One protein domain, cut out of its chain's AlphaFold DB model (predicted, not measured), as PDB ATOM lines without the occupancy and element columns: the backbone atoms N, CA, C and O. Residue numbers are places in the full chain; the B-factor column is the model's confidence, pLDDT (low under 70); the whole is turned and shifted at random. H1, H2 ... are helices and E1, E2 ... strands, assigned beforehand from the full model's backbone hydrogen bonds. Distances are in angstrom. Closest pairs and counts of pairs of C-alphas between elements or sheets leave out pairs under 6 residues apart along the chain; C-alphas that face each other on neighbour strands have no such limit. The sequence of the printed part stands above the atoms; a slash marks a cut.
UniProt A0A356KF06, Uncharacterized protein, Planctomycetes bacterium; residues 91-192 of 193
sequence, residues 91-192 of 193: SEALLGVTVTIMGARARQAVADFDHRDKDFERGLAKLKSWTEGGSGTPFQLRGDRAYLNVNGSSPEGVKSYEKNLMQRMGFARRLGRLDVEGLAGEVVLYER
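This is residues 91 to 192 of the 193 residues of an uncharacterized protein of Planctomycetes bacterium (UniProt A0A356KF06). A strongly twisted sheet of four strands forms the middle of this domain, with two helices, H2 and H3, packed about at right angles to each other over one face and a single helix, H4, over the opposite face. The short H1 sits at the beginning of H4 and grazes the sheet. The printed part has 102 residues, with four named helices and four named strands in the order H1 H2 H3 E1 E2 H4 E3 E4. The sheet order is E1 E2 E4 E3, all antiparallel, and the class is mixed, helices and strands. The whole is compact and rounded, with a radius of gyration of the C-alphas of 12.4 A and spans of 31 by 26 by 23 A.

H1, residues 91 to 95, begins with C-alpha 91 at (193.922, 152.999, 152.946). H2 is residues 103 to 113, 15.6 A long, and H3 is residues 120 to 132, 17.9 A. E1, residues 139 to 142, and E2, residues 145 to 149, form a hairpin. H4, residues 155 to 167, is 18.4 A long and begins at (189.634, 150.605, 160.987). E3, residues 173 to 178, measures 14.5 A. E4, residues 187 to 191, measures 13.4 A, ends at (201.358, 139.249, 146.924) and forms a hairpin with E3.

In the sheet, three backbone pairs are within hydrogen-bond range: N 140 and O 147 at 2.8 A between the neighbours E1 and E2, N 148 and O 188 at 2.8 A between the neighbours E2 and E4, and N 175 and O 189 at 2.8 A between the neighbours E4 and E3, among others. Residues 100 to 101 pair in parallel with residues 177 to 178 of E3. H2 runs across the strands, at 81 degrees to E3 on the local plane, at a height over the sheet of 9.9 A. H3, on the same face, touches H2, about perpendicular at 74 degrees; their closest C-alphas, of Ala 111 and Phe 120, are 4.1 A apart. H4 is on the opposite face at a height of 9.7 A, over E2 and E4, along the strands. E2, H4 and E3 make a split strand-helix-strand unit, two strands running the same way with E4 between them, and its crossover is right-handed. H1 touches residues 155 to 159 of H4 alone, the closest C-alphas, of Leu 94 and Pro 155, being 6.4 A apart. In each of the four helices every O i to N i+4 pair is within hydrogen-bond range.

The two C-alphas farthest apart, of Asp 117 and Glu 156, are 34.3 A apart. The printed part has no cut, and no link is long. The mean pLDDT of the printed part is 91.6; residues 134 to 135 are under 70.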
ATOM      1  N   SER A  91     192.852 153.989 152.890       84.25
ATOM      2  CA  SER A  91     193.922 152.999 152.946       84.25
ATOM      3  C   SER A  91     195.224 153.587 153.469       84.25
ATOM      4  O   SER A  91     195.928 152.917 154.217       84.25
ATOM      5  N   GLU A  92     195.530 154.835 153.121       87.88
ATOM      6  CA  GLU A  92     196.728 155.522 153.588       87.88
ATOM      7  C   GLU A  92     196.624 155.891 155.068       87.88
ATOM      8  O   GLU A  92     197.541 155.617 155.843       87.88
ATOM      9  N   ALA A  93     195.465 156.395 155.495       87.00
ATOM     10  CA  ALA A  93     195.201 156.676 156.904       87.00
ATOM     11  C   ALA A  93     195.264 155.411 157.785       87.00
ATOM     12  O   ALA A  93     195.671 155.470 158.948       87.00
ATOM     13  N   LEU A  94     194.856 154.252 157.254       88.56
ATOM     14  CA  LEU A  94     194.781 153.004 158.018       88.56
ATOM     15  C   LEU A  94     196.055 152.162 157.968       88.56
ATOM     16  O   LEU A  94     196.430 151.583 158.988       88.56
ATOM     17  N   LEU A  95     196.695 152.067 156.806       89.50
ATOM     18  CA  LEU A  95     197.792 151.129 156.541       89.50
ATOM     19  C   LEU A  95     199.125 151.852 156.294       89.50
ATOM     20  O   LEU A  95     200.156 151.198 156.102       89.50
ATOM     21  N   GLY A  96     199.118 153.186 156.317       88.56
ATOM     22  CA  GLY A  96     200.248 154.032 155.956       88.56
ATOM     23  C   GLY A  96     200.409 154.169 154.444       88.56
ATOM     24  O   GLY A  96     199.576 153.708 153.659       88.56
ATOM     25  N   VAL A  97     201.522 154.779 154.036       83.50
ATOM     26  CA  VAL A  97     201.814 155.091 152.630       83.50
ATOM     27  C   VAL A  97     201.595 153.866 151.739       83.50
ATOM     28  O   VAL A  97     202.165 152.790 151.949       83.50
ATOM     29  N   THR A  98     200.726 154.027 150.745       84.31
ATOM     30  CA  THR A  98     200.366 152.986 149.782       84.31
ATOM     31  C   THR A  98     200.630 153.488 148.370       84.31
ATOM     32  O   THR A  98     200.199 154.567 147.991       84.31
ATOM     33  N   VAL A  99     201.347 152.692 147.575       91.81
ATOM     34  CA  VAL A  99     201.550 152.985 146.149       91.81
ATOM     35  C   VAL A  99     200.223 152.798 145.417       91.81
ATOM     36  O   VAL A  99     199.523 151.821 145.672       91.81
ATOM     37  N   THR A 100     199.879 153.686 144.490       93.31
ATOM     38  CA  THR A 100     198.702 153.506 143.630       93.31
ATOM     39  C   THR A 100     199.046 152.612 142.437       93.31
ATOM     40  O   THR A 100     200.015 152.846 141.714       93.31
ATOM     41  N   ILE A 101     198.249 151.570 142.215       92.75
ATOM     42  CA  ILE A 101     198.341 150.667 141.069       92.75
ATOM     43  C   ILE A 101     197.364 151.171 140.009       92.75
ATOM     44  O   ILE A 101     196.156 151.094 140.213       92.75
ATOM     45  N   MET A 102     197.886 151.631 138.869       93.31
ATOM     46  CA  MET A 102     197.095 152.210 137.775       93.31
ATOM     47  C   MET A 102     197.254 151.435 136.454       93.31
ATOM     48  O   MET A 102     198.129 150.570 136.300       93.31
ATOM     49  N   GLY A 103     196.411 151.769 135.473       93.06
ATOM     50  CA  GLY A 103     196.562 151.360 134.074       93.06
ATOM     51  C   GLY A 103     196.549 149.843 133.864       93.06
ATOM     52  O   GLY A 103     195.726 149.126 134.428       93.06
ATOM     53  N   ALA A 104     197.470 149.333 133.041       92.81
ATOM     54  CA  ALA A 104     197.504 147.919 132.655       92.81
ATOM     55  C   ALA A 104     197.652 146.962 133.852       92.81
ATOM     56  O   ALA A 104     197.034 145.900 133.868       92.81
ATOM     57  N   ARG A 105     198.422 147.344 134.880       93.38
ATOM     58  CA  ARG A 105     198.593 146.522 136.091       93.38
ATOM     59  C   ARG A 105     197.310 146.448 136.907       93.38
ATOM     60  O   ARG A 105     196.962 145.374 137.385       93.38
ATOM     61  N   ALA A 106     196.598 147.566 137.024       94.31
ATOM     62  CA  ALA A 106     195.316 147.616 137.713       94.31
ATOM     63  C   ALA A 106     194.258 146.789 136.968       94.31
ATOM     64  O   ALA A 106     193.571 145.968 137.569       94.31
ATOM     65  N   ARG A 107     194.208 146.906 135.632       95.12
ATOM     66  CA  ARG A 107     193.328 146.081 134.790       95.12
ATOM     67  C   ARG A 107     193.638 144.591 134.914       95.12
ATOM     68  O   ARG A 107     192.713 143.802 135.069       95.12
ATOM     69  N   GLN A 108     194.915 144.205 134.908       95.69
ATOM     70  CA  GLN A 108     195.307 142.808 135.101       95.69
ATOM     71  C   GLN A 108     194.906 142.299 136.490       95.69
ATOM     72  O   GLN A 108     194.376 141.202 136.610       95.69
ATOM     73  N   ALA A 109     195.102 143.104 137.536       95.62
ATOM     74  CA  ALA A 109     194.675 142.761 138.887       95.62
ATOM     75  C   ALA A 109     193.154 142.556 138.994       95.62
ATOM     76  O   ALA A 109     192.713 141.642 139.688       95.62
ATOM     77  N   VAL A 110     192.355 143.370 138.302       96.25
ATOM     78  CA  VAL A 110     190.896 143.196 138.228       96.25
ATOM     79  C   VAL A 110     190.521 141.946 137.437       96.25
ATOM     80  O   VAL A 110     189.680 141.176 137.889       96.25
ATOM     81  N   ALA A 111     191.168 141.701 136.298       95.38
ATOM     82  CA  ALA A 111     190.982 140.480 135.522       95.38
ATOM     83  C   ALA A 111     191.300 139.230 136.362       95.38
ATOM     84  O   ALA A 111     190.485 138.320 136.451       95.38
ATOM     85  N   ASP A 112     192.425 139.220 137.080       94.69
ATOM     86  CA  ASP A 112     192.824 138.116 137.964       94.69
ATOM     87  C   ASP A 112     191.846 137.900 139.137       94.69
ATOM     88  O   ASP A 112     191.771 136.799 139.694       94.69
ATOM     89  N   PHE A 113     191.061 138.921 139.504       94.31
ATOM     90  CA  PHE A 113     189.998 138.779 140.498       94.31
ATOM     91  C   PHE A 113     188.878 137.845 140.008       94.31
ATOM     92  O   PHE A 113     188.282 137.107 140.808       94.31
ATOM     93  N   ASP A 114     188.627 137.820 138.695       92.94
ATOM     94  CA  ASP A 114     187.822 136.794 138.042       92.94
ATOM     95  C   ASP A 114     188.630 135.506 137.840       92.94
ATOM     96  O   ASP A 114     189.148 135.210 136.768       92.94
ATOM     97  N   HIS A 115     188.698 134.690 138.892       85.31
ATOM     98  CA  HIS A 115     189.504 133.462 138.920       85.31
ATOM     99  C   HIS A 115     189.246 132.478 137.761       85.31
ATOM    100  O   HIS A 115     190.120 131.673 137.450       85.31
ATOM    101  N   ARG A 116     188.049 132.501 137.157       88.38
ATOM    102  CA  ARG A 116     187.644 131.516 136.149       88.38
ATOM    103  C   ARG A 116     188.144 131.885 134.759       88.38
ATOM    104  O   ARG A 116     188.881 131.109 134.163       88.38
ATOM    105  N   ASP A 117     187.721 133.040 134.259       90.62
ATOM    106  CA  ASP A 117     187.906 133.408 132.856       90.62
ATOM    107  C   ASP A 117     188.915 134.555 132.693       90.62
ATOM    108  O   ASP A 117     189.299 134.884 131.573       90.62
ATOM    109  N   LYS A 118     189.392 135.122 133.812       92.75
ATOM    110  CA  LYS A 118     190.289 136.281 133.867       92.75
ATOM    111  C   LYS A 118     189.788 137.450 133.024       92.75
ATOM    112  O   LYS A 118     190.563 138.141 132.365       92.75
ATOM    113  N   ASP A 119     188.476 137.650 133.029       96.88
ATOM    114  CA  ASP A 119     187.833 138.711 132.273       96.88
ATOM    115  C   ASP A 119     187.773 140.000 133.099       96.88
ATOM    116  O   ASP A 119     187.366 139.995 134.265       96.88
ATOM    117  N   PHE A 120     188.183 141.119 132.497       95.81
ATOM    118  CA  PHE A 120     188.247 142.406 133.189       95.81
ATOM    119  C   PHE A 120     186.862 142.917 133.596       95.81
ATOM    120  O   PHE A 120     186.685 143.319 134.741       95.81
ATOM    121  N   GLU A 121     185.878 142.885 132.697       96.38
ATOM    122  CA  GLU A 121     184.546 143.446 132.957       96.38
ATOM    123  C   GLU A 121     183.819 142.643 134.041       96.38
ATOM    124  O   GLU A 121     183.250 143.195 134.988       96.38
ATOM    125  N   ARG A 122     183.907 141.311 133.971       95.00
ATOM    126  CA  ARG A 122     183.354 140.417 134.994       95.00
ATOM    127  C   ARG A 122     184.112 140.522 136.308       95.00
ATOM    128  O   ARG A 122     183.484 140.484 137.368       95.00
ATOM    129  N   GLY A 123     185.435 140.659 136.257       95.38
ATOM    130  CA  GLY A 123     186.276 140.923 137.420       95.38
ATOM    131  C   GLY A 123     185.873 142.217 138.115       95.38
ATOM    132  O   GLY A 123     185.662 142.214 139.327       95.38
ATOM    133  N   LEU A 124     185.664 143.288 137.347       96.00
ATOM    134  CA  LEU A 124     185.256 144.594 137.849       96.00
ATOM    135  C   LEU A 124     183.862 144.529 138.472       96.00
ATOM    136  O   LEU A 124     183.688 144.978 139.600       96.00
ATOM    137  N   ALA A 125     182.889 143.914 137.799       94.69
ATOM    138  CA  ALA A 125     181.545 143.725 138.344       94.69
ATOM    139  C   ALA A 125     181.556 142.942 139.671       94.69
ATOM    140  O   ALA A 125     180.885 143.332 140.628       94.69
ATOM    141  N   LYS A 126     182.360 141.874 139.766       93.75
ATOM    142  CA  LYS A 126     182.540 141.114 141.014       93.75
ATOM    143  C   LYS A 126     183.210 141.947 142.102       93.75
ATOM    144  O   LYS A 126     182.799 141.865 143.257       93.75
ATOM    145  N   LEU A 127     184.239 142.715 141.745       93.81
ATOM    146  CA  LEU A 127     184.964 143.568 142.678       93.81
ATOM    147  C   LEU A 127     184.033 144.650 143.239       93.81
ATOM    148  O   LEU A 127     183.939 144.754 144.455       93.81
ATOM    149  N   LYS A 128     183.275 145.353 142.381       93.81
ATOM    150  CA  LYS A 128     182.264 146.350 142.781       93.81
ATOM    151  C   LYS A 128     181.221 145.758 143.720       93.81
ATOM    152  O   LYS A 128     181.026 146.261 144.821       93.81
ATOM    153  N   SER A 129     180.615 144.636 143.323       92.19
ATOM    154  CA  SER A 129     179.608 143.946 144.137       92.19
ATOM    155  C   SER A 129     180.156 143.547 145.510       92.19
ATOM    156  O   SER A 129     179.462 143.685 146.514       92.19
ATOM    157  N   TRP A 130     181.409 143.096 145.577       92.06
ATOM    158  CA  TRP A 130     182.060 142.762 146.839       92.06
ATOM    159  C   TRP A 130     182.423 144.000 147.675       92.06
ATOM    160  O   TRP A 130     182.290 143.957 148.899       92.06
ATOM    161  N   THR A 131     182.853 145.101 147.049       91.94
ATOM    162  CA  THR A 131     183.184 146.341 147.766       91.94
ATOM    163  C   THR A 131     181.954 147.045 148.327       91.94
ATOM    164  O   THR A 131     182.015 147.561 149.440       91.94
ATOM    165  N   GLU A 132     180.842 147.019 147.593       89.25
ATOM    166  CA  GLU A 132     179.576 147.664 147.965       89.25
ATOM    167  C   GLU A 132     178.733 146.799 148.907       89.25
ATOM    168  O   GLU A 132     178.060 147.313 149.796       89.25
ATOM    169  N   GLY A 133     178.768 145.473 148.735       77.69
ATOM    170  CA  GLY A 133     177.853 144.549 149.404       77.69
ATOM    171  C   GLY A 133     178.037 144.422 150.918       77.69
ATOM    172  O   GLY A 133     177.154 143.865 151.572       77.69
ATOM    173  N   GLY A 134     179.163 144.891 151.475       63.91
ATOM    174  CA  GLY A 134     179.417 145.073 152.917       63.91
ATOM    175  C   GLY A 134     179.295 143.839 153.830       63.91
ATOM    176  O   GLY A 134     179.628 143.913 155.009       63.91
ATOM    177  N   SER A 135     178.835 142.697 153.319       56.78
ATOM    178  CA  SER A 135     178.485 141.502 154.082       56.78
ATOM    179  C   SER A 135     179.394 140.349 153.671       56.78
ATOM    180  O   SER A 135     179.120 139.564 152.768       56.78
ATOM    181  N   GLY A 136     180.551 140.267 154.317       74.50
ATOM    182  CA  GLY A 136     181.489 139.178 154.085       74.50
ATOM    183  C   GLY A 136     182.853 139.431 154.700       74.50
ATOM    184  O   GLY A 136     183.099 140.443 155.350       74.50
ATOM    185  N   THR A 137     183.763 138.486 154.480       85.25
ATOM    186  CA  THR A 137     185.170 138.664 154.828       85.25
ATOM    187  C   THR A 137     185.731 139.858 154.041       85.25
ATOM    188  O   THR A 137     185.598 139.885 152.812       85.25
ATOM    189  N   PRO A 138     186.384 140.831 154.701       89.44
ATOM    190  CA  PRO A 138     186.892 142.031 154.039       89.44
ATOM    191  C   PRO A 138     188.164 141.766 153.234       89.44
ATOM    192  O   PRO A 138     188.760 142.700 152.714       89.44
ATOM    193  N   PHE A 139     188.575 140.505 153.074       92.69
ATOM    194  CA  PHE A 139     189.593 140.117 152.111       92.69
ATOM    195  C   PHE A 139     189.145 138.929 151.255       92.69
ATOM    196  O   PHE A 139     188.316 138.114 151.662       92.69
ATOM    197  N   GLN A 140     189.721 138.825 150.063       93.75
ATOM    198  CA  GLN A 140     189.503 137.745 149.106       93.75
ATOM    199  C   GLN A 140     190.851 137.239 148.599       93.75
ATOM    200  O   GLN A 140     191.725 138.026 148.240       93.75
ATOM    201  N   LEU A 141     191.013 135.918 148.546       92.88
ATOM    202  CA  LEU A 141     192.212 135.272 148.010       92.88
ATOM    203  C   LEU A 141     191.968 134.845 146.567       92.88
ATOM    204  O   LEU A 141     190.923 134.258 146.262       92.88
ATOM    205  N   ARG A 142     192.927 135.122 145.685       92.94
ATOM    206  CA  ARG A 142     192.907 134.710 144.278       92.94
ATOM    207  C   ARG A 142     194.324 134.319 143.866       92.94
ATOM    208  O   ARG A 142     195.149 135.175 143.556       92.94
ATOM    209  N   GLY A 143     194.609 133.018 143.898       88.62
ATOM    210  CA  GLY A 143     195.964 132.503 143.679       88.62
ATOM    211  C   GLY A 143     196.943 133.063 144.713       88.62
ATOM    212  O   GLY A 143     196.682 132.985 145.914       88.62
ATOM    213  N   ASP A 144     198.024 133.675 144.234       92.19
ATOM    214  CA  ASP A 144     199.091 134.253 145.061       92.19
ATOM    215  C   ASP A 144     198.833 135.701 145.487       92.19
ATOM    216  O   ASP A 144     199.698 136.340 146.092       92.19
ATOM    217  N   ARG A 145     197.634 136.225 145.202       95.06
ATOM    218  CA  ARG A 145     197.223 137.578 145.578       95.06
ATOM    219  C   ARG A 145     196.088 137.582 146.588       95.06
ATOM    220  O   ARG A 145     195.152 136.781 146.517       95.06
ATOM    221  N   ALA A 146     196.157 138.538 147.506       96.31
ATOM    222  CA  ALA A 146     195.062 138.890 148.396       96.31
ATOM    223  C   ALA A 146     194.577 140.306 148.094       96.31
ATOM    224  O   ALA A 146     195.373 141.222 147.901       96.31
ATOM    225  N   TYR A 147     193.260 140.459 148.080       96.19
ATOM    226  CA  TYR A 147     192.552 141.713 147.872       96.19
ATOM    227  C   TYR A 147     191.911 142.075 149.201       96.19
ATOM    228  O   TYR A 147     191.141 141.271 149.721       96.19
ATOM    229  N   LEU A 148     192.222 143.241 149.753       95.75
ATOM    230  CA  LEU A 148     191.683 143.734 151.019       95.75
ATOM    231  C   LEU A 148     190.770 144.931 150.743       95.75
ATOM    232  O   LEU A 148     191.242 145.955 150.261       95.75
ATOM    233  N   ASN A 149     189.480 144.799 151.042       95.06
ATOM    234  CA  ASN A 149     188.498 145.875 150.969       95.06
ATOM    235  C   ASN A 149     188.584 146.718 152.246       95.06
ATOM    236  O   ASN A 149     188.199 146.275 153.330       95.06
ATOM    237  N   VAL A 150     189.063 147.949 152.104       92.50
ATOM    238  CA  VAL A 150     189.278 148.882 153.220       92.50
ATOM    239  C   VAL A 150     187.959 149.493 153.719       92.50
ATOM    240  O   VAL A 150     187.854 149.928 154.870       92.50
ATOM    241  N   ASN A 151     186.924 149.496 152.877       90.25
ATOM    242  CA  ASN A 151     185.584 149.975 153.216       90.25
ATOM    243  C   ASN A 151     184.718 148.887 153.869       90.25
ATOM    244  O   ASN A 151     183.756 149.209 154.557       90.25
ATOM    245  N   GLY A 152     185.066 147.610 153.694       86.69
ATOM    246  CA  GLY A 152     184.273 146.470 154.166       86.69
ATOM    247  C   GLY A 152     184.415 146.141 155.655       86.69
ATOM    248  O   GLY A 152     183.856 145.146 156.106       86.69
ATOM    249  N   SER A 153     185.196 146.908 156.420       88.25
ATOM    250  CA  SER A 153     185.449 146.648 157.842       88.25
ATOM    251  C   SER A 153     185.750 147.936 158.617       88.25
ATOM    252  O   SER A 153     186.113 148.968 158.046       88.25
ATOM    253  N   SER A 154     185.645 147.860 159.950       90.75
ATOM    254  CA  SER A 154     186.147 148.910 160.842       90.75
ATOM    255  C   SER A 154     187.666 149.105 160.683       90.75
ATOM    256  O   SER A 154     188.359 148.145 160.316       90.75
ATOM    257  N   PRO A 155     188.198 150.304 160.982       92.12
ATOM    258  CA  PRO A 155     189.634 150.605 160.987       92.12
ATOM    259  C   PRO A 155     190.517 149.545 161.661       92.12
ATOM    260  O   PRO A 155     191.506 149.085 161.086       92.12
ATOM    261  N   GLU A 156     190.144 149.115 162.864       91.94
ATOM    262  CA  GLU A 156     190.866 148.113 163.652       91.94
ATOM    263  C   GLU A 156     190.787 146.740 162.989       91.94
ATOM    264  O   GLU A 156     191.771 145.997 162.959       91.94
ATOM    265  N   GLY A 157     189.626 146.419 162.410       91.44
ATOM    266  CA  GLY A 157     189.425 145.200 161.645       91.44
ATOM    267  C   GLY A 157     190.360 145.144 160.443       91.44
ATOM    268  O   GLY A 157     191.080 144.162 160.297       91.44
ATOM    269  N   VAL A 158     190.437 146.209 159.636       92.75
ATOM    270  CA  VAL A 158     191.340 146.272 158.468       92.75
ATOM    271  C   VAL A 158     192.794 146.024 158.889       92.75
ATOM    272  O   VAL A 158     193.455 145.171 158.299       92.75
ATOM    273  N   LYS A 159     193.271 146.681 159.956       93.69
ATOM    274  CA  LYS A 159     194.630 146.468 160.495       93.69
ATOM    275  C   LYS A 159     194.849 145.029 160.973       93.69
ATOM    276  O   LYS A 159     195.903 144.441 160.732       93.69
ATOM    277  N   SER A 160     193.853 144.439 161.633       93.69
ATOM    278  CA  SER A 160     193.897 143.040 162.073       93.69
ATOM    279  C   SER A 160     193.972 142.072 160.888       93.69
ATOM    280  O   SER A 160     194.779 141.139 160.892       93.69
ATOM    281  N   TYR A 161     193.185 142.304 159.833       94.25
ATOM    282  CA  TYR A 161     193.226 141.494 158.617       94.25
ATOM    283  C   TYR A 161     194.550 141.634 157.876       94.25
ATOM    284  O   TYR A 161     195.117 140.613 157.497       94.25
ATOM    285  N   GLU A 162     195.089 142.846 157.740       94.94
ATOM    286  CA  GLU A 162     196.427 143.046 157.179       94.94
ATOM    287  C   GLU A 162     197.479 142.253 157.964       94.94
ATOM    288  O   GLU A 162     198.238 141.477 157.380       94.94
ATOM    289  N   LYS A 163     197.488 142.376 159.297       94.75
ATOM    290  CA  LYS A 163     198.417 141.630 160.151       94.75
ATOM    291  C   LYS A 163     198.290 140.121 159.934       94.75
ATOM    292  O   LYS A 163     199.303 139.432 159.827       94.75
ATOM    293  N   ASN A 164     197.067 139.602 159.833       94.06
ATOM    294  CA  ASN A 164     196.826 138.185 159.562       94.06
ATOM    295  C   ASN A 164     197.325 137.763 158.173       94.06
ATOM    296  O   ASN A 164     197.970 136.719 158.061       94.06
ATOM    297  N   LEU A 165     197.074 138.566 157.134       93.62
ATOM    298  CA  LEU A 165     197.564 138.307 155.779       93.62
ATOM    299  C   LEU A 165     199.093 138.203 155.770       93.62
ATOM    300  O   LEU A 165     199.647 137.226 155.263       93.62
ATOM    301  N   MET A 166     199.770 139.160 156.400       93.12
ATOM    302  CA  MET A 166     201.229 139.204 156.398       93.12
ATOM    303  C   MET A 166     201.858 138.124 157.286       93.12
ATOM    304  O   MET A 166     202.747 137.402 156.846       93.12
ATOM    305  N   GLN A 167     201.384 137.965 158.525       93.44
ATOM    306  CA  GLN A 167     202.041 137.102 159.514       93.44
ATOM    307  C   GLN A 167     201.606 135.638 159.438       93.44
ATOM    308  O   GLN A 167     202.414 134.746 159.670       93.44
ATOM    309  N   ARG A 168     200.326 135.372 159.149       91.31
ATOM    310  CA  ARG A 168     199.771 134.007 159.197       91.31
ATOM    311  C   ARG A 168     199.642 133.380 157.820       91.31
ATOM    312  O   ARG A 168     199.751 132.167 157.696       91.31
ATOM    313  N   MET A 169     199.373 134.190 156.799       90.94
ATOM    314  CA  MET A 169     199.059 133.689 155.458       90.94
ATOM    315  C   MET A 169     200.222 133.792 154.465       90.94
ATOM    316  O   MET A 169     200.072 133.338 153.327       90.94
ATOM    317  N   GLY A 170     201.360 134.347 154.899       92.50
ATOM    318  CA  GLY A 170     202.611 134.379 154.139       92.50
ATOM    319  C   GLY A 170     202.668 135.440 153.039       92.50
ATOM    320  O   GLY A 170     203.479 135.313 152.126       92.50
ATOM    321  N   PHE A 171     201.811 136.465 153.079       93.69
ATOM    322  CA  PHE A 171     201.898 137.578 152.131       93.69
ATOM    323  C   PHE A 171     203.048 138.505 152.527       93.69
ATOM    324  O   PHE A 171     202.966 139.230 153.514       93.69
ATOM    325  N   ALA A 172     204.131 138.475 151.754       90.62
ATOM    326  CA  ALA A 172     205.342 139.222 152.076       90.62
ATOM    327  C   ALA A 172     205.283 140.681 151.607       90.62
ATOM    328  O   ALA A 172     205.973 141.534 152.164       90.62
ATOM    329  N   ARG A 173     204.477 140.982 150.579       92.25
ATOM    330  CA  ARG A 173     204.515 142.280 149.903       92.25
ATOM    331  C   ARG A 173     203.138 142.907 149.762       92.25
ATOM    332  O   ARG A 173     202.221 142.295 149.224       92.25
ATOM    333  N   ARG A 174     203.026 144.176 150.162       95.00
ATOM    334  CA  ARG A 174     201.919 145.060 149.780       95.00
ATOM    335  C   ARG A 174     202.230 145.651 148.407       95.00
ATOM    336  O   ARG A 174     203.250 146.317 148.242       95.00
ATOM    337  N   LEU A 175     201.385 145.379 147.417       94.88
ATOM    338  CA  LEU A 175     201.553 145.903 146.062       94.88
ATOM    339  C   LEU A 175     201.080 147.350 145.957       94.88
ATOM    340  O   LEU A 175     201.726 148.146 145.279       94.88
ATOM    341  N   GLY A 176     199.972 147.682 146.624       94.69
ATOM    342  CA  GLY A 176     199.402 149.022 146.568       94.69
ATOM    343  C   GLY A 176     197.878 149.065 146.556       94.69
ATOM    344  O   GLY A 176     197.217 148.026 146.594       94.69
ATOM    345  N   ARG A 177     197.339 150.284 146.501       95.75
ATOM    346  CA  ARG A 177     195.914 150.576 146.325       95.75
ATOM    347  C   ARG A 177     195.548 150.460 144.851       95.75
ATOM    348  O   ARG A 177     196.224 151.026 144.000       95.75
ATOM    349  N   LEU A 178     194.482 149.739 144.552       95.69
ATOM    350  CA  LEU A 178     193.958 149.602 143.206       95.69
ATOM    351  C   LEU A 178     193.210 150.874 142.801       95.69
ATOM    352  O   LEU A 178     192.278 151.276 143.493       95.69
ATOM    353  N   ASP A 179     193.600 151.466 141.677       94.44
ATOM    354  CA  ASP A 179     192.896 152.592 141.070       94.44
ATOM    355  C   ASP A 179     192.392 152.196 139.680       94.44
ATOM    356  O   ASP A 179     193.164 151.983 138.738       94.44
ATOM    357  N   VAL A 180     191.078 151.990 139.594       94.38
ATOM    358  CA  VAL A 180     190.373 151.566 138.384       94.38
ATOM    359  C   VAL A 180     189.058 152.315 138.307       94.38
ATOM    360  O   VAL A 180     188.282 152.340 139.264       94.38
ATOM    361  N   GLU A 181     188.791 152.876 137.133       93.06
ATOM    362  CA  GLU A 181     187.567 153.615 136.870       93.06
ATOM    363  C   GLU A 181     186.321 152.771 137.173       93.06
ATOM    364  O   GLU A 181     186.171 151.623 136.743       93.06
ATOM    365  N   GLY A 182     185.413 153.362 137.950       89.81
ATOM    366  CA  GLY A 182     184.150 152.751 138.334       89.81
ATOM    367  C   GLY A 182     184.216 151.812 139.539       89.81
ATOM    368  O   GLY A 182     183.172 151.265 139.890       89.81
ATOM    369  N   LEU A 183     185.367 151.604 140.178       90.94
ATOM    370  CA  LEU A 183     185.425 150.895 141.456       90.94
ATOM    371  C   LEU A 183     184.867 151.785 142.582       90.94
ATOM    372  O   LEU A 183     185.366 152.879 142.810       90.94
ATOM    373  N   ALA A 184     183.835 151.320 143.290       85.06
ATOM    374  CA  ALA A 184     183.120 152.113 144.298       85.06
ATOM    375  C   ALA A 184     183.801 152.174 145.683       85.06
ATOM    376  O   ALA A 184     183.250 152.750 146.619       85.06
ATOM    377  N   GLY A 185     184.981 151.572 145.843       88.50
ATOM    378  CA  GLY A 185     185.688 151.508 147.119       88.50
ATOM    379  C   GLY A 185     187.189 151.311 146.955       88.50
ATOM    380  O   GLY A 185     187.708 151.175 145.849       88.50
ATOM    381  N   GLU A 186     187.898 151.275 148.074       93.00
ATOM    382  CA  GLU A 186     189.344 151.122 148.103       93.00
ATOM    383  C   GLU A 186     189.740 149.669 148.355       93.00
ATOM    384  O   GLU A 186     189.383 149.052 149.367       93.00
ATOM    385  N   VAL A 187     190.535 149.132 147.429       95.25
ATOM    386  CA  VAL A 187     191.074 147.776 147.521       95.25
ATOM    387  C   VAL A 187     192.592 147.833 147.548       95.25
ATOM    388  O   VAL A 187     193.211 148.396 146.649       95.25
ATOM    389  N   VAL A 188     193.204 147.217 148.557       96.62
ATOM    390  CA  VAL A 188     194.661 147.080 148.666       96.62
ATOM    391  C   VAL A 188     195.069 145.660 148.301       96.62
ATOM    392  O   VAL A 188     194.468 144.691 148.767       96.62
ATOM    393  N   LEU A 189     196.088 145.539 147.454       96.75
ATOM    394  CA  LEU A 189     196.603 144.259 146.991       96.75
ATOM    395  C   LEU A 189     197.858 143.842 147.748       96.75
ATOM    396  O   LEU A 189     198.756 144.650 148.001       96.75
ATOM    397  N   TYR A 190     197.944 142.543 148.010       96.75
ATOM    398  CA  TYR A 190     199.107 141.873 148.572       96.75
ATOM    399  C   TYR A 190     199.499 140.685 147.698       96.75
ATOM    400  O   TYR A 190     198.642 140.076 147.058       96.75
ATOM    401  N   GLU A 191     200.781 140.343 147.703       95.31
ATOM    402  CA  GLU A 191     201.358 139.249 146.924       95.31
ATOM    403  C   GLU A 191     202.253 138.372 147.807       95.31
ATOM    404  O   GLU A 191     202.905 138.851 148.748       95.31
ATOM    405  N   ARG A 192     202.227 137.068 147.537       92.50
ATOM    406  CA  ARG A 192     203.149 136.094 148.127       92.50
ATOM    407  C   ARG A 192     204.532 136.178 147.462       92.50
ATOM    408  O   ARG A 192     204.615 136.654 146.333       92.50
TER     409      ARG A 192